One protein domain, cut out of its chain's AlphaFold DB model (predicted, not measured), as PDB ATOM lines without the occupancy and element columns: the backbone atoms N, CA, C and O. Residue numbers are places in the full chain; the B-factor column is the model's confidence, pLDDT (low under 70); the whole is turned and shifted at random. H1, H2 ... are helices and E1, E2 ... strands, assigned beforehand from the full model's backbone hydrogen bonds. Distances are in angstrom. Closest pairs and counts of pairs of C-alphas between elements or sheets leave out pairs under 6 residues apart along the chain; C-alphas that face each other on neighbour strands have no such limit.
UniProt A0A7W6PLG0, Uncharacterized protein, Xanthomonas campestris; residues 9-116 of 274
ATOM      1  N   SER A   9      56.089 -16.222 -34.596       93.69
ATOM      2  CA  SER A   9      56.138 -15.877 -33.177       93.69
ATOM      3  C   SER A   9      54.738 -15.928 -32.570       93.69
ATOM      4  O   SER A   9      53.742 -15.724 -33.265       93.69
ATOM      5  N   PHE A  10      54.656 -16.149 -31.258       94.12
ATOM      6  CA  PHE A  10      53.391 -16.187 -30.522       94.12
ATOM      7  C   PHE A  10      53.449 -15.241 -29.327       94.12
ATOM      8  O   PHE A  10      54.446 -15.208 -28.603       94.12
ATOM      9  N   GLN A  11      52.389 -14.469 -29.115       93.19
ATOM     10  CA  GLN A  11      52.268 -13.536 -27.996       93.19
ATOM     11  C   GLN A  11      50.876 -13.591 -27.378       93.19
ATOM     12  O   GLN A  11      49.906 -14.012 -28.009       93.19
ATOM     13  N   SER A  12      50.785 -13.134 -26.130       87.94
ATOM     14  CA  SER A  12      49.499 -12.911 -25.477       87.94
ATOM     15  C   SER A  12      48.724 -11.822 -26.209       87.94
ATOM     16  O   SER A  12      49.295 -10.825 -26.660       87.94
ATOM     17  N   SER A  13      47.424 -12.049 -26.343       71.38
ATOM     18  CA  SER A  13      46.552 -11.252 -27.195       71.38
ATOM     19  C   SER A  13      46.336  -9.820 -26.682       71.38
ATOM     20  O   SER A  13      45.985  -9.632 -25.516       71.38
ATOM     21  N   PRO A  14      46.492  -8.791 -27.531       67.44
ATOM     22  CA  PRO A  14      45.673  -7.596 -27.454       67.44
ATOM     23  C   PRO A  14      44.257  -7.945 -27.926       67.44
ATOM     24  O   PRO A  14      44.091  -8.583 -28.962       67.44
ATOM     25  N   GLU A  15      43.247  -7.495 -27.181       68.75
ATOM     26  CA  GLU A  15      41.826  -7.588 -27.541       68.75
ATOM     27  C   GLU A  15      41.600  -7.419 -29.059       68.75
ATOM     28  O   GLU A  15      42.017  -6.395 -29.583       68.75
ATOM     29  N   ASP A  16      40.931  -8.389 -29.711       81.38
ATOM     30  CA  ASP A  16      40.514  -8.445 -31.138       81.38
ATOM     31  C   ASP A  16      41.533  -8.856 -32.232       81.38
ATOM     32  O   ASP A  16      41.139  -9.012 -33.392       81.38
ATOM     33  N   LEU A  17      42.811  -9.087 -31.913       88.25
ATOM     34  CA  LEU A  17      43.838  -9.438 -32.909       88.25
ATOM     35  C   LEU A  17      44.087 -10.953 -32.988       88.25
ATOM     36  O   LEU A  17      44.363 -11.588 -31.978       88.25
ATOM     37  N   ILE A  18      44.058 -11.527 -34.200       89.75
ATOM     38  CA  ILE A  18      44.480 -12.922 -34.451       89.75
ATOM     39  C   ILE A  18      45.962 -12.967 -34.779       89.75
ATOM     40  O   ILE A  18      46.717 -13.759 -34.212       89.75
ATOM     41  N   CYS A  19      46.381 -12.153 -35.745       91.31
ATOM     42  CA  CYS A  19      47.764 -12.119 -36.171       91.31
ATOM     43  C   CYS A  19      48.160 -10.758 -36.733       91.31
ATOM     44  O   CYS A  19      47.332  -9.955 -37.170       91.31
ATOM     45  N   ARG A  20      49.467 -10.517 -36.722       92.25
ATOM     46  CA  ARG A  20      50.121  -9.426 -37.426       92.25
ATOM     47  C   ARG A  20      51.175 -10.015 -38.355       92.25
ATOM     48  O   ARG A  20      52.080 -10.709 -37.901       92.25
ATOM     49  N   ILE A  21      51.077  -9.700 -39.640       90.50
ATOM     50  CA  ILE A  21      52.092 -10.019 -40.643       90.50
ATOM     51  C   ILE A  21      52.971  -8.794 -40.829       90.50
ATOM     52  O   ILE A  21      52.495  -7.735 -41.234       90.50
ATOM     53  N   ILE A  22      54.254  -8.933 -40.522       91.31
ATOM     54  CA  ILE A  22      55.265  -7.911 -40.770       91.31
ATOM     55  C   ILE A  22      55.858  -8.201 -42.143       91.31
ATOM     56  O   ILE A  22      56.407  -9.284 -42.364       91.31
ATOM     57  N   LEU A  23      55.753  -7.243 -43.060       87.62
ATOM     58  CA  LEU A  23      56.258  -7.420 -44.416       87.62
ATOM     59  C   LEU A  23      57.777  -7.182 -44.462       87.62
ATOM     60  O   LEU A  23      58.374  -6.531 -43.597       87.62
ATOM     61  N   ASP A  24      58.434  -7.741 -45.469       86.19
ATOM     62  CA  ASP A  24      59.808  -7.397 -45.813       86.19
ATOM     63  C   ASP A  24      59.878  -5.923 -46.232       86.19
ATOM     64  O   ASP A  24      58.991  -5.430 -46.918       86.19
ATOM     65  N   GLY A  25      60.927  -5.202 -45.821       83.81
ATOM     66  CA  GLY A  25      61.013  -3.744 -45.997       83.81
ATOM     67  C   GLY A  25      61.081  -3.261 -47.451       83.81
ATOM     68  O   GLY A  25      61.114  -2.056 -47.684       83.81
ATOM     69  N   ARG A  26      61.141  -4.181 -48.423       81.75
ATOM     70  CA  ARG A  26      60.984  -3.892 -49.857       81.75
ATOM     71  C   ARG A  26      59.527  -3.700 -50.278       81.75
ATOM     72  O   ARG A  26      59.307  -3.195 -51.373       81.75
ATOM     73  N   PHE A  27      58.582  -4.123 -49.445       79.94
ATOM     74  CA  PHE A  27      57.157  -4.092 -49.728       79.94
ATOM     75  C   PHE A  27      56.444  -3.175 -48.750       79.94
ATOM     76  O   PHE A  27      56.900  -2.953 -47.632       79.94
ATOM     77  N   THR A  28      55.303  -2.661 -49.181       77.62
ATOM     78  CA  THR A  28      54.389  -1.902 -48.340       77.62
ATOM     79  C   THR A  28      53.008  -2.546 -48.359       77.62
ATOM     80  O   THR A  28      52.646  -3.222 -49.325       77.62
ATOM     81  N   PRO A  29      52.184  -2.319 -47.324       77.06
ATOM     82  CA  PRO A  29      50.797  -2.762 -47.327       77.06
ATOM     83  C   PRO A  29      49.934  -2.109 -48.417       77.06
ATOM     84  O   PRO A  29      48.771  -2.465 -48.516       77.06
ATOM     85  N   GLU A  30      50.433  -1.140 -49.182       77.94
ATOM     86  CA  GLU A  30      49.711  -0.542 -50.315       77.94
ATOM     87  C   GLU A  30      50.092  -1.198 -51.651       77.94
ATOM     88  O   GLU A  30      49.496  -0.900 -52.687       77.94
ATOM     89  N   ASP A  31      51.076  -2.107 -51.653       67.81
ATOM     90  CA  ASP A  31      51.460  -2.809 -52.867       67.81
ATOM     91  C   ASP A  31      50.324  -3.747 -53.302       67.81
ATOM     92  O   ASP A  31      49.796  -4.485 -52.459       67.81
ATOM     93  N   PRO A  32      50.003  -3.831 -54.609       59.25
ATOM     94  CA  PRO A  32      48.942  -4.707 -55.117       59.25
ATOM     95  C   PRO A  32      49.112  -6.175 -54.705       59.25
ATOM     96  O   PRO A  32      48.139  -6.892 -54.486       59.25
ATOM     97  N   ILE A  33      50.368  -6.609 -54.558       61.53
ATOM     98  CA  ILE A  33      50.725  -7.958 -54.113       61.53
ATOM     99  C   ILE A  33      50.266  -8.199 -52.667       61.53
ATOM    100  O   ILE A  33      49.949  -9.325 -52.320       61.53
ATOM    101  N   SER A  34      50.201  -7.167 -51.824       64.56
ATOM    102  CA  SER A  34      49.759  -7.276 -50.430       64.56
ATOM    103  C   SER A  34      48.234  -7.195 -50.265       64.56
ATOM    104  O   SER A  34      47.687  -7.801 -49.345       64.56
ATOM    105  N   ASP A  35      47.529  -6.499 -51.160       69.38
ATOM    106  CA  ASP A  35      46.062  -6.380 -51.124       69.38
ATOM    107  C   ASP A  35      45.349  -7.657 -51.562       69.38
ATOM    108  O   ASP A  35      44.256  -7.982 -51.086       69.38
ATOM    109  N   PHE A  36      45.996  -8.422 -52.433       67.75
ATOM    110  CA  PHE A  36      45.474  -9.686 -52.909       67.75
ATOM    111  C   PHE A  36      45.333 -10.746 -51.780       67.75
ATOM    112  O   PHE A  36      44.203 -11.172 -51.520       67.75
ATOM    113  N   PRO A  37      46.383 -11.083 -50.996       73.44
ATOM    114  CA  PRO A  37      46.286 -11.944 -49.813       73.44
ATOM    115  C   PRO A  37      45.286 -11.450 -48.769       73.44
ATOM    116  O   PRO A  37      44.573 -12.259 -48.175       73.44
ATOM    117  N   LYS A  38      45.184 -10.129 -48.548       76.88
ATOM    118  CA  LYS A  38      44.180  -9.552 -47.633       76.88
ATOM    119  C   LYS A  38      42.764  -9.856 -48.093       76.88
ATOM    120  O   LYS A  38      41.922 -10.190 -47.264       76.88
ATOM    121  N   THR A  39      42.502  -9.722 -49.391       81.19
ATOM    122  CA  THR A  39      41.179  -9.967 -49.969       81.19
ATOM    123  C   THR A  39      40.791 -11.426 -49.775       81.19
ATOM    124  O   THR A  39      39.738 -11.708 -49.212       81.19
ATOM    125  N   ILE A  40      41.677 -12.351 -50.138       79.81
ATOM    126  CA  ILE A  40      41.425 -13.793 -50.027       79.81
ATOM    127  C   ILE A  40      41.287 -14.231 -48.571       79.81
ATOM    128  O   ILE A  40      40.342 -14.927 -48.208       79.81
ATOM    129  N   THR A  41      42.175 -13.750 -47.704       85.69
ATOM    130  CA  THR A  41      42.109 -14.043 -46.270       85.69
ATOM    131  C   THR A  41      40.821 -13.485 -45.662       85.69
ATOM    132  O   THR A  41      40.160 -14.170 -44.887       85.69
ATOM    133  N   SER A  42      40.396 -12.277 -46.049       88.19
ATOM    134  CA  SER A  42      39.121 -11.701 -45.596       88.19
ATOM    135  C   SER A  42      37.920 -12.533 -46.044       88.19
ATOM    136  O   SER A  42      36.968 -12.676 -45.280       88.19
ATOM    137  N   ARG A  43      37.958 -13.103 -47.254       88.38
ATOM    138  CA  ARG A  43      36.916 -14.020 -47.736       88.38
ATOM    139  C   ARG A  43      36.876 -15.295 -46.909       88.38
ATOM    140  O   ARG A  43      35.822 -15.619 -46.385       88.38
ATOM    141  N   TYR A  44      38.014 -15.957 -46.686       90.31
ATOM    142  CA  TYR A  44      38.066 -17.140 -45.820       90.31
ATOM    143  C   TYR A  44      37.499 -16.848 -44.421       90.31
ATOM    144  O   TYR A  44      36.623 -17.553 -43.925       90.31
ATOM    145  N   LEU A  45      37.939 -15.756 -43.793       91.75
ATOM    146  CA  LEU A  45      37.493 -15.412 -42.446       91.75
ATOM    147  C   LEU A  45      35.984 -15.132 -42.371       91.75
ATOM    148  O   LEU A  45      35.345 -15.517 -41.398       91.75
ATOM    149  N   ASN A  46      35.396 -14.471 -43.366       92.62
ATOM    150  CA  ASN A  46      33.988 -14.072 -43.309       92.62
ATOM    151  C   ASN A  46      33.044 -15.137 -43.884       92.62
ATOM    152  O   ASN A  46      32.003 -15.433 -43.291       92.62
ATOM    153  N   ASP A  47      33.422 -15.764 -44.993       92.19
ATOM    154  CA  ASP A  47      32.587 -16.737 -45.693       92.19
ATOM    155  C   ASP A  47      32.702 -18.123 -45.042       92.19
ATOM    156  O   ASP A  47      31.677 -18.763 -44.797       92.19
ATOM    157  N   VAL A  48      33.915 -18.546 -44.654       92.81
ATOM    158  CA  VAL A  48      34.165 -19.879 -44.073       92.81
ATOM    159  C   VAL A  48      34.035 -19.879 -42.551       92.81
ATOM    160  O   VAL A  48      33.201 -20.619 -42.020       92.81
ATOM    161  N   LEU A  49      34.801 -19.048 -41.829       92.00
ATOM    162  CA  LEU A  49      34.719 -19.001 -40.355       92.00
ATOM    163  C   LEU A  49      33.474 -18.251 -39.875       92.00
ATOM    164  O   LEU A  49      32.764 -18.706 -38.982       92.00
ATOM    165  N   GLY A  50      33.178 -17.109 -40.497       90.31
ATOM    166  CA  GLY A  50      32.007 -16.288 -40.188       90.31
ATOM    167  C   GLY A  50      30.683 -16.887 -40.639       90.31
ATOM    168  O   GLY A  50      29.627 -16.430 -40.184       90.31
ATOM    169  N   ARG A  51      30.725 -17.921 -41.490       91.19
ATOM    170  CA  ARG A  51      29.557 -18.537 -42.133       91.19
ATOM    171  C   ARG A  51      28.740 -17.505 -42.925       91.19
ATOM    172  O   ARG A  51      27.523 -17.401 -42.769       91.19
ATOM    173  N   GLY A  52      29.426 -16.697 -43.732       86.00
ATOM    174  CA  GLY A  52      28.847 -15.601 -44.515       86.00
ATOM    175  C   GLY A  52      28.567 -14.328 -43.709       86.00
ATOM    176  O   GLY A  52      27.933 -13.401 -44.213       86.00
ATOM    177  N   ARG A  53      29.009 -14.261 -42.445       89.38
ATOM    178  CA  ARG A  53      28.929 -13.046 -41.622       89.38
ATOM    179  C   ARG A  53      30.276 -12.347 -41.609       89.38
ATOM    180  O   ARG A  53      31.313 -12.980 -41.440       89.38
ATOM    181  N   SER A  54      30.241 -11.021 -41.693       90.06
ATOM    182  CA  SER A  54      31.432 -10.198 -41.494       90.06
ATOM    183  C   SER A  54      31.858 -10.254 -40.027       90.06
ATOM    184  O   SER A  54      31.320  -9.521 -39.200       90.06
ATOM    185  N   ILE A  55      32.820 -11.117 -39.714       89.94
ATOM    186  CA  ILE A  55      33.387 -11.287 -38.369       89.94
ATOM    187  C   ILE A  55      34.826 -10.790 -38.275       89.94
ATOM    188  O   ILE A  55      35.352 -10.653 -37.173       89.94
ATOM    189  N   ALA A  56      35.478 -10.546 -39.410       90.25
ATOM    190  CA  ALA A  56      36.892 -10.248 -39.451       90.25
ATOM    191  C   ALA A  56      37.241  -9.192 -40.495       90.25
ATOM    192  O   ALA A  56      36.523  -8.966 -41.471       90.25
ATOM    193  N   SER A  57      38.391  -8.561 -40.288       88.50
ATOM    194  CA  SER A  57      38.951  -7.591 -41.222       88.50
ATOM    195  C   SER A  57      40.472  -7.668 -41.253       88.50
ATOM    196  O   SER A  57      41.121  -7.898 -40.228       88.50
ATOM    197  N   CYS A  58      41.037  -7.436 -42.435       88.31
ATOM    198  CA  CYS A  58      42.458  -7.169 -42.611       88.31
ATOM    199  C   CYS A  58      42.669  -5.657 -42.720       88.31
ATOM    200  O   CYS A  58      42.006  -4.993 -43.516       88.31
ATOM    201  N   ARG A  59      43.603  -5.102 -41.948       87.31
ATOM    202  CA  ARG A  59      43.936  -3.673 -42.002       87.31
ATOM    203  C   ARG A  59      45.434  -3.441 -41.992       87.31
ATOM    204  O   ARG A  59      46.187  -4.217 -41.415       87.31
ATOM    205  N   THR A  60      45.861  -2.335 -42.579       87.12
ATOM    206  CA  THR A  60      47.240  -1.866 -42.453       87.12
ATOM    207  C   THR A  60      47.504  -1.379 -41.027       87.12
ATOM    208  O   THR A  60      46.666  -0.694 -40.437       87.12
ATOM    209  N   ALA A  61      48.665  -1.723 -40.473       83.50
ATOM    210  CA  ALA A  61      49.116  -1.272 -39.164       83.50
ATOM    211  C   ALA A  61      50.571  -0.793 -39.231       83.50
ATOM    212  O   ALA A  61      51.480  -1.546 -39.588       83.50
ATOM    213  N   GLY A  62      50.793   0.474 -38.880       81.00
ATOM    214  CA  GLY A  62      52.081   1.130 -39.113       81.00
ATOM    215  C   GLY A  62      52.495   1.101 -40.589       81.00
ATOM    216  O   GLY A  62      51.682   0.823 -41.469       81.00
ATOM    217  N   ASP A  63      53.775   1.354 -40.846       76.31
ATOM    218  CA  ASP A  63      54.273   1.533 -42.218       76.31
ATOM    219  C   ASP A  63      54.528   0.208 -42.954       76.31
ATOM    220  O   ASP A  63      54.749   0.206 -44.161       76.31
ATOM    221  N   ASN A  64      54.541  -0.927 -42.243       86.88
ATOM    222  CA  ASN A  64      55.031  -2.183 -42.813       86.88
ATOM    223  C   ASN A  64      54.392  -3.455 -42.227       86.88
ATOM    224  O   ASN A  64      55.052  -4.489 -42.080       86.88
ATOM    225  N   SER A  65      53.125  -3.387 -41.810       89.62
ATOM    226  CA  SER A  65      52.428  -4.583 -41.337       89.62
ATOM    227  C   SER A  65      50.945  -4.611 -41.674       89.62
ATOM    228  O   SER A  65      50.311  -3.581 -41.911       89.62
ATOM    229  N   ILE A  66      50.408  -5.825 -41.692       89.00
ATOM    230  CA  ILE A  66      48.995  -6.132 -41.881       89.00
ATOM    231  C   ILE A  66      48.508  -6.796 -40.598       89.00
ATOM    232  O   ILE A  66      49.113  -7.750 -40.116       89.00
ATOM    233  N   GLU A  67      47.417  -6.297 -40.042       91.19
ATOM    234  CA  GLU A  67      46.726  -6.883 -38.903       91.19
ATOM    235  C   GLU A  67      45.470  -7.605 -39.363       91.19
ATOM    236  O   GLU A  67      44.655  -7.043 -40.097       91.19
ATOM    237  N   VAL A  68      45.299  -8.829 -38.875       91.31
ATOM    238  CA  VAL A  68      44.072  -9.606 -39.018       91.31
ATOM    239  C   VAL A  68      43.335  -9.564 -37.691       91.31
ATOM    240  O   VAL A  68      43.849 -10.016 -36.662       91.31
ATOM    241  N   ARG A  69      42.129  -9.004 -37.720       90.69
ATOM    242  CA  ARG A  69      41.263  -8.845 -36.555       90.69
ATOM    243  C   ARG A  69      40.006  -9.668 -36.692       90.69
ATOM    244  O   ARG A  69      39.473  -9.760 -37.795       90.69
ATOM    245  N   ILE A  70      39.517 -10.184 -35.573       88.62
ATOM    246  CA  ILE A  70      38.276 -10.953 -35.497       88.62
ATOM    247  C   ILE A  70      37.441 -10.507 -34.304       88.62
ATOM    248  O   ILE A  70      37.973 -10.064 -33.284       88.62
ATOM    249  N   ASP A  71      36.127 -10.635 -34.438       83.81
ATOM    250  CA  ASP A  71      35.197 -10.545 -33.323       83.81
ATOM    251  C   ASP A  71      35.640 -11.492 -32.192       83.81
ATOM    252  O   ASP A  71      35.804 -12.694 -32.398       83.81
ATOM    253  N   GLN A  72      35.828 -10.941 -30.988       72.19
ATOM    254  CA  GLN A  72      36.311 -11.662 -29.804       72.19
ATOM    255  C   GLN A  72      35.414 -12.837 -29.394       72.19
ATOM    256  O   GLN A  72      35.852 -13.717 -28.658       72.19
ATOM    257  N   SER A  73      34.157 -12.854 -29.842       75.69
ATOM    258  CA  SER A  73      33.243 -13.969 -29.595       75.69
ATOM    259  C   SER A  73      33.580 -15.229 -30.402       75.69
ATOM    260  O   SER A  73      33.041 -16.298 -30.108       75.69
ATOM    261  N   ILE A  74      34.474 -15.132 -31.392       82.19
ATOM    262  CA  ILE A  74      34.874 -16.245 -32.250       82.19
ATOM    263  C   ILE A  74      36.215 -16.816 -31.788       82.19
ATOM    264  O   ILE A  74      37.248 -16.148 -31.803       82.19
ATOM    265  N   SER A  75      36.203 -18.098 -31.426       82.81
ATOM    266  CA  SER A  75      37.431 -18.858 -31.203       82.81
ATOM    267  C   SER A  75      38.006 -19.314 -32.540       82.81
ATOM    268  O   SER A  75      37.306 -19.929 -33.343       82.81
ATOM    269  N   VAL A  76      39.286 -19.032 -32.770       88.44
ATOM    270  CA  VAL A  76      40.023 -19.502 -33.950       88.44
ATOM    271  C   VAL A  76      40.778 -20.769 -33.569       88.44
ATOM    272  O   VAL A  76      41.495 -20.778 -32.563       88.44
ATOM    273  N   SER A  77      40.629 -21.839 -34.349       91.12
ATOM    274  CA  SER A  77      41.339 -23.099 -34.118       91.12
ATOM    275  C   SER A  77      42.800 -23.025 -34.586       91.12
ATOM    276  O   SER A  77      43.192 -22.121 -35.327       91.12
ATOM    277  N   ASP A  78      43.633 -23.981 -34.173       91.44
ATOM    278  CA  ASP A  78      45.017 -24.065 -34.666       91.44
ATOM    279  C   ASP A  78      45.078 -24.392 -36.168       91.44
ATOM    280  O   ASP A  78      45.979 -23.917 -36.857       91.44
ATOM    281  N   VAL A  79      44.085 -25.126 -36.684       90.38
ATOM    282  CA  VAL A  79      43.916 -25.396 -38.120       90.38
ATOM    283  C   VAL A  79      43.668 -24.090 -38.870       90.38
ATOM    284  O   VAL A  79      44.363 -23.787 -39.835       90.38
ATOM    285  N   ASP A  80      42.747 -23.260 -38.378       90.69
ATOM    286  CA  ASP A  80      42.420 -21.983 -39.018       90.69
ATOM    287  C   ASP A  80      43.577 -20.992 -38.946       90.69
ATOM    288  O   ASP A  80      43.839 -20.280 -39.912       90.69
ATOM    289  N   ARG A  81      44.333 -20.973 -37.839       89.81
ATOM    290  CA  ARG A  81      45.576 -20.190 -37.754       89.81
ATOM    291  C   ARG A  81      46.590 -20.625 -38.813       89.81
ATOM    292  O   ARG A  81      47.230 -19.763 -39.410       89.81
ATOM    293  N   ALA A  82      46.729 -21.931 -39.057       87.50
ATOM    294  CA  ALA A  82      47.599 -22.455 -40.110       87.50
ATOM    295  C   ALA A  82      47.108 -22.045 -41.510       87.50
ATOM    296  O   ALA A  82      47.906 -21.588 -42.325       87.50
ATOM    297  N   ILE A  83      45.799 -22.129 -41.766       86.62
ATOM    298  CA  ILE A  83      45.193 -21.710 -43.039       86.62
ATOM    299  C   ILE A  83      45.409 -20.214 -43.282       86.62
ATOM    300  O   ILE A  83      45.897 -19.834 -44.341       86.62
ATOM    301  N   ILE A  84      45.126 -19.366 -42.288       87.38
ATOM    302  CA  ILE A  84      45.358 -17.917 -42.369       87.38
ATOM    303  C   ILE A  84      46.829 -17.628 -42.689       87.38
ATOM    304  O   ILE A  84      47.120 -16.776 -43.525       87.38
ATOM    305  N   LEU A  85      47.763 -18.345 -42.058       84.12
ATOM    306  CA  LEU A  85      49.189 -18.185 -42.327       84.12
ATOM    307  C   LEU A  85      49.562 -18.549 -43.769       84.12
ATOM    308  O   LEU A  85      50.348 -17.834 -44.384       84.12
ATOM    309  N   ASN A  86      48.980 -19.623 -44.306       80.62
ATOM    310  CA  ASN A  86      49.211 -20.060 -45.682       80.62
ATOM    311  C   ASN A  86      48.620 -19.076 -46.700       80.62
ATOM    312  O   ASN A  86      49.299 -18.721 -47.656       80.62
ATOM    313  N   LEU A  87      47.395 -18.587 -46.470       80.19
ATOM    314  CA  LEU A  87      46.735 -17.605 -47.340       80.19
ATOM    315  C   LEU A  87      47.481 -16.264 -47.390       80.19
ATOM    316  O   LEU A  87      47.413 -15.545 -48.387       80.19
ATOM    317  N   LEU A  88      48.189 -15.921 -46.314       79.44
ATOM    318  CA  LEU A  88      48.971 -14.694 -46.215       79.44
ATOM    319  C   LEU A  88      50.393 -14.827 -46.767       79.44
ATOM    320  O   LEU A  88      51.055 -13.798 -46.867       79.44
ATOM    321  N   ASP A  89      50.867 -16.025 -47.127       76.50
ATOM    322  CA  ASP A  89      52.207 -16.258 -47.680       76.50
ATOM    323  C   ASP A  89      52.188 -16.392 -49.212       76.50
ATOM    324  O   ASP A  89      51.732 -17.383 -49.775       76.50
ATOM    325  N   PHE A  90      52.731 -15.389 -49.901       62.03
ATOM    326  CA  PHE A  90      52.538 -15.187 -51.344       62.03
ATOM    327  C   PHE A  90      53.813 -15.286 -52.188       62.03
ATOM    328  O   PHE A  90      53.831 -14.866 -53.344       62.03
ATOM    329  N   GLY A  91      54.895 -15.853 -51.657       60.91
ATOM    330  CA  GLY A  91      56.079 -16.091 -52.477       60.91
ATOM    331  C   GLY A  91      57.286 -16.563 -51.694       60.91
ATOM    332  O   GLY A  91      57.485 -16.182 -50.546       60.91
ATOM    333  N   GLN A  92      58.118 -17.377 -52.339       63.66
ATOM    334  CA  GLN A  92      59.379 -17.860 -51.792       63.66
ATOM    335  C   GLN A  92      60.542 -17.308 -52.617       63.66
ATOM    336  O   GLN A  92      60.565 -17.410 -53.840       63.66
ATOM    337  N   ASP A  93      61.527 -16.738 -51.934       56.94
ATOM    338  CA  ASP A  93      62.843 -16.483 -52.485       56.94
ATOM    339  C   ASP A  93      63.589 -17.815 -52.505       56.94
ATOM    340  O   ASP A  93      64.022 -18.326 -51.474       56.94
ATOM    341  N   HIS A  94      63.725 -18.391 -53.692       56.88
ATOM    342  CA  HIS A  94      64.374 -19.685 -53.874       56.88
ATOM    343  C   HIS A  94      65.863 -19.676 -53.507       56.88
ATOM    344  O   HIS A  94      66.399 -20.723 -53.160       56.88
ATOM    345  N   ALA A  95      66.539 -18.524 -53.560       58.19
ATOM    346  CA  ALA A  95      67.958 -18.446 -53.224       58.19
ATOM    347  C   ALA A  95      68.192 -18.447 -51.708       58.19
ATOM    348  O   ALA A  95      69.191 -18.993 -51.239       58.19
ATOM    349  N   SER A  96      67.288 -17.829 -50.942       55.44
ATOM    350  CA  SER A  96      67.381 -17.756 -49.477       55.44
ATOM    351  C   SER A  96      66.463 -18.736 -48.748       55.44
ATOM    352  O   SER A  96      66.472 -18.788 -47.520       55.44
ATOM    353  N   GLU A  97      65.662 -19.482 -49.503       62.62
ATOM    354  CA  GLU A  97      64.534 -20.297 -49.063       62.62
ATOM    355  C   GLU A  97      63.447 -19.533 -48.296       62.62
ATOM    356  O   GLU A  97      62.457 -20.172 -47.963       62.62
ATOM    357  N   ARG A  98      63.559 -18.213 -48.063       61.56
ATOM    358  CA  ARG A  98      62.646 -17.387 -47.242       61.56
ATOM    359  C   ARG A  98      61.417 -16.899 -47.993       61.56
ATOM    360  O   ARG A  98      61.398 -16.942 -49.217       61.56
ATOM    361  N   SER A  99      60.392 -16.409 -47.291       68.94
ATOM    362  CA  SER A  99      59.310 -15.697 -47.982       68.94
ATOM    363  C   SER A  99      59.887 -14.437 -48.620       68.94
ATOM    364  O   SER A  99      60.691 -13.734 -48.002       68.94
ATOM    365  N   THR A 100      59.511 -14.147 -49.867       70.50
ATOM    366  CA  THR A 100      59.925 -12.889 -50.503       70.50
ATOM    367  C   THR A 100      59.334 -11.693 -49.786       70.50
ATOM    368  O   THR A 100      59.930 -10.619 -49.848       70.50
ATOM    369  N   THR A 101      58.194 -11.873 -49.114       77.81
ATOM    370  CA  THR A 101      57.404 -10.737 -48.661       77.81
ATOM    371  C   THR A 101      57.053 -10.737 -47.191       77.81
ATOM    372  O   THR A 101      56.826  -9.663 -46.644       77.81
ATOM    373  N   ILE A 102      57.036 -11.885 -46.519       86.06
ATOM    374  CA  ILE A 102      56.850 -11.915 -45.070       86.06
ATOM    375  C   ILE A 102      58.215 -11.881 -44.392       86.06
ATOM    376  O   ILE A 102      59.052 -12.762 -44.586       86.06
ATOM    377  N   LYS A 103      58.415 -10.883 -43.531       87.88
ATOM    378  CA  LYS A 103      59.556 -10.830 -42.617       87.88
ATOM    379  C   LYS A 103      59.313 -11.663 -41.363       87.88
ATOM    380  O   LYS A 103      60.233 -12.332 -40.905       87.88
ATOM    381  N   GLU A 104      58.119 -11.572 -40.785       91.31
ATOM    382  CA  GLU A 104      57.708 -12.288 -39.573       91.31
ATOM    383  C   GLU A 104      56.178 -12.357 -39.507       91.31
ATOM    384  O   GLU A 104      55.494 -11.384 -39.835       91.31
ATOM    385  N   ALA A 105      55.648 -13.483 -39.038       91.62
ATOM    386  CA  ALA A 105      54.249 -13.611 -38.654       91.62
ATOM    387  C   ALA A 105      54.141 -13.713 -37.131       91.62
ATOM    388  O   ALA A 105      54.790 -14.549 -36.505       91.62
ATOM    389  N   LEU A 106      53.298 -12.880 -36.530       92.88
ATOM    390  CA  LEU A 106      53.037 -12.874 -35.099       92.88
ATOM    391  C   LEU A 106      51.590 -13.285 -34.841       92.88
ATOM    392  O   LEU A 106      50.680 -12.569 -35.245       92.88
ATOM    393  N   PHE A 107      51.376 -14.401 -34.147       92.81
ATOM    394  CA  PHE A 107      50.052 -14.858 -33.730       92.81
ATOM    395  C   PHE A 107      49.760 -14.505 -32.278       92.81
ATOM    396  O   PHE A 107      50.611 -14.625 -31.395       92.81
ATOM    397  N   TYR A 108      48.515 -14.121 -32.037       90.62
ATOM    398  CA  TYR A 108      47.995 -13.779 -30.728       90.62
ATOM    399  C   TYR A 108      47.108 -14.909 -30.205       90.62
ATOM    400  O   TYR A 108      46.256 -15.450 -30.914       90.62
ATOM    401  N   THR A 109      47.375 -15.330 -28.974       88.75
ATOM    402  CA  THR A 109      46.773 -16.519 -28.359       88.75
ATOM    403  C   THR A 109      46.836 -16.420 -26.838       88.75
ATOM    404  O   THR A 109      47.658 -15.682 -26.292       88.75
ATOM    405  N   ASP A 110      45.981 -17.167 -26.147       86.56
ATOM    406  CA  ASP A 110      45.884 -17.138 -24.684       86.56
ATOM    407  C   ASP A 110      47.050 -17.863 -23.996       86.56
ATOM    408  O   ASP A 110      47.371 -17.575 -22.844       86.56
ATOM    409  N   SER A 111      47.705 -18.796 -24.694       88.56
ATOM    410  CA  SER A 111      48.797 -19.622 -24.150       88.56
ATOM    411  C   SER A 111      49.981 -19.701 -25.125       88.56
ATOM    412  O   SER A 111      50.266 -20.779 -25.667       88.56
ATOM    413  N   PRO A 112      50.651 -18.566 -25.417       91.75
ATOM    414  CA  PRO A 112      51.693 -18.474 -26.445       91.75
ATOM    415  C   PRO A 112      52.881 -19.405 -26.198       91.75
ATOM    416  O   PRO A 112      53.473 -19.907 -27.147       91.75
ATOM    417  N   GLU A 113      53.196 -19.704 -24.943       93.25
ATOM    418  CA  GLU A 113      54.257 -20.628 -24.539       93.25
ATOM    419  C   GLU A 113      54.007 -22.083 -24.963       93.25
ATOM    420  O   GLU A 113      54.945 -22.877 -25.026       93.25
ATOM    421  N   THR A 114      52.755 -22.439 -25.261       91.81
ATOM    422  CA  THR A 114      52.370 -23.782 -25.730       91.81
ATOM    423  C   THR A 114      52.292 -23.882 -27.253       91.81
ATOM    424  O   THR A 114      51.952 -24.941 -27.791       91.81
ATOM    425  N   MET A 115      52.550 -22.778 -27.952       93.88
ATOM    426  CA  MET A 115      52.387 -22.675 -29.392       93.88
ATOM    427  C   MET A 115      53.726 -22.776 -30.113       93.88
ATOM    428  O   MET A 115      54.759 -22.310 -29.636       93.88
ATOM    429  N   SER A 116      53.699 -23.390 -31.293       91.94
ATOM    430  CA  SER A 116      54.830 -23.416 -32.214       91.94
ATOM    431  C   SER A 116      54.331 -23.511 -33.655       91.94
ATOM    432  O   SER A 116      53.193 -23.918 -33.907       91.94
TER     433      SER A 116
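Overview. This is residues 9 to 116 of the 274 residues of an uncharacterized protein of Xanthomonas campestris (UniProt A0A7W6PLG0). A twisted wall of five strands has two helices over one face and no named helix over the other. The long helix H1 runs along the strands over E3 and E4, towards one edge of the sheet, while the shorter H2 lies over E2 and E5, and the two helices touch. The printed part has 108 residues with two named helices and five named strands, in the order E1 E2 H1 E3 E4 H2 E5; the mixed sheet has the order E1 E5 E2 E4 E3. The class is mixed, helices and strands, and the whole is compact, with a radius of gyration of the C-alphas of 13.5 A and spans of 40 by 31 by 24 A.

Along the chain. E1, residues 9 to 12, begins at C-alpha 9 at (56.138, -15.877, -33.177) and is 10.6 A long. E5 is residues 102 to 109, 20.0 A, and ends at C-alpha 109 at (46.773, -16.519, -28.359). E2 is residues 17 to 23, 17.1 A; E4 is residues 65 to 70, 16.6 A; E3 is residues 56 to 61, 15.2 A. H1, residues 32 to 49, is 25.0 A long and begins at C-alpha 32 at (48.942, -4.707, -55.117). H2 is residues 78 to 87, 14.3 A.

Arrangement. E1 and E3 are the edge strands. E1 and E5 are parallel, with N 11 and O 107 at 2.9 A. E5 and E2 are antiparallel, with N 106 and O 20 at 2.8 A. E2 and E4 are antiparallel, with N 21 and O 66 at 2.8 A. E3 and E4 form an antiparallel hairpin, with N 67 and O 59 at 2.8 A. These N and O pairs are within hydrogen-bond range. H1 is on the sheet at a height of 9.4 A, over E4 and E3, along the strands at 12 degrees to E3 on the local plane; its closest C-alphas to E3 are those of Lys 38 and Cys 58, 5.8 A. H2 is on the same face at a height of 10.2 A, over E2 and, only just, over E5, with 3 of its C-alphas falling on E5. It runs slantwise to the strands, only just, at 32 degrees to E2 on the local plane. The closest C-alphas of H2 and E5 are those of Leu 85 and Ala 105, 7.7 A. H1, with residues 37 to 41 alone, touches H2 at a shallow tilt of 30 degrees, opposite ways; the closest C-alphas are those of Thr 41 and Leu 87, 5.9 A. The helices lie in two split strand-helix-strand units, each with two strands that run the same way in the sheet, not neighbours, and a helix between them along the chain: E2, H1, E3, with E4 between the two strands in the sheet, and E4, H2, E5, with E2 between the two strands in the sheet, both with right-handed crossovers. In H2 every O i to N i+4 pair is within hydrogen-bond range, in H1 11 of 14.

Size, cuts and confidence. The C-alphas farthest apart are those of Ser 73 and Ala 95, 42.2 A. The printed part has no cut. The link from H2 to E5, residues 88 to 101, is long. The mean pLDDT of the printed part is 82.7, and residues 14 to 15, 31 to 36 and 90 to 99 are under 70.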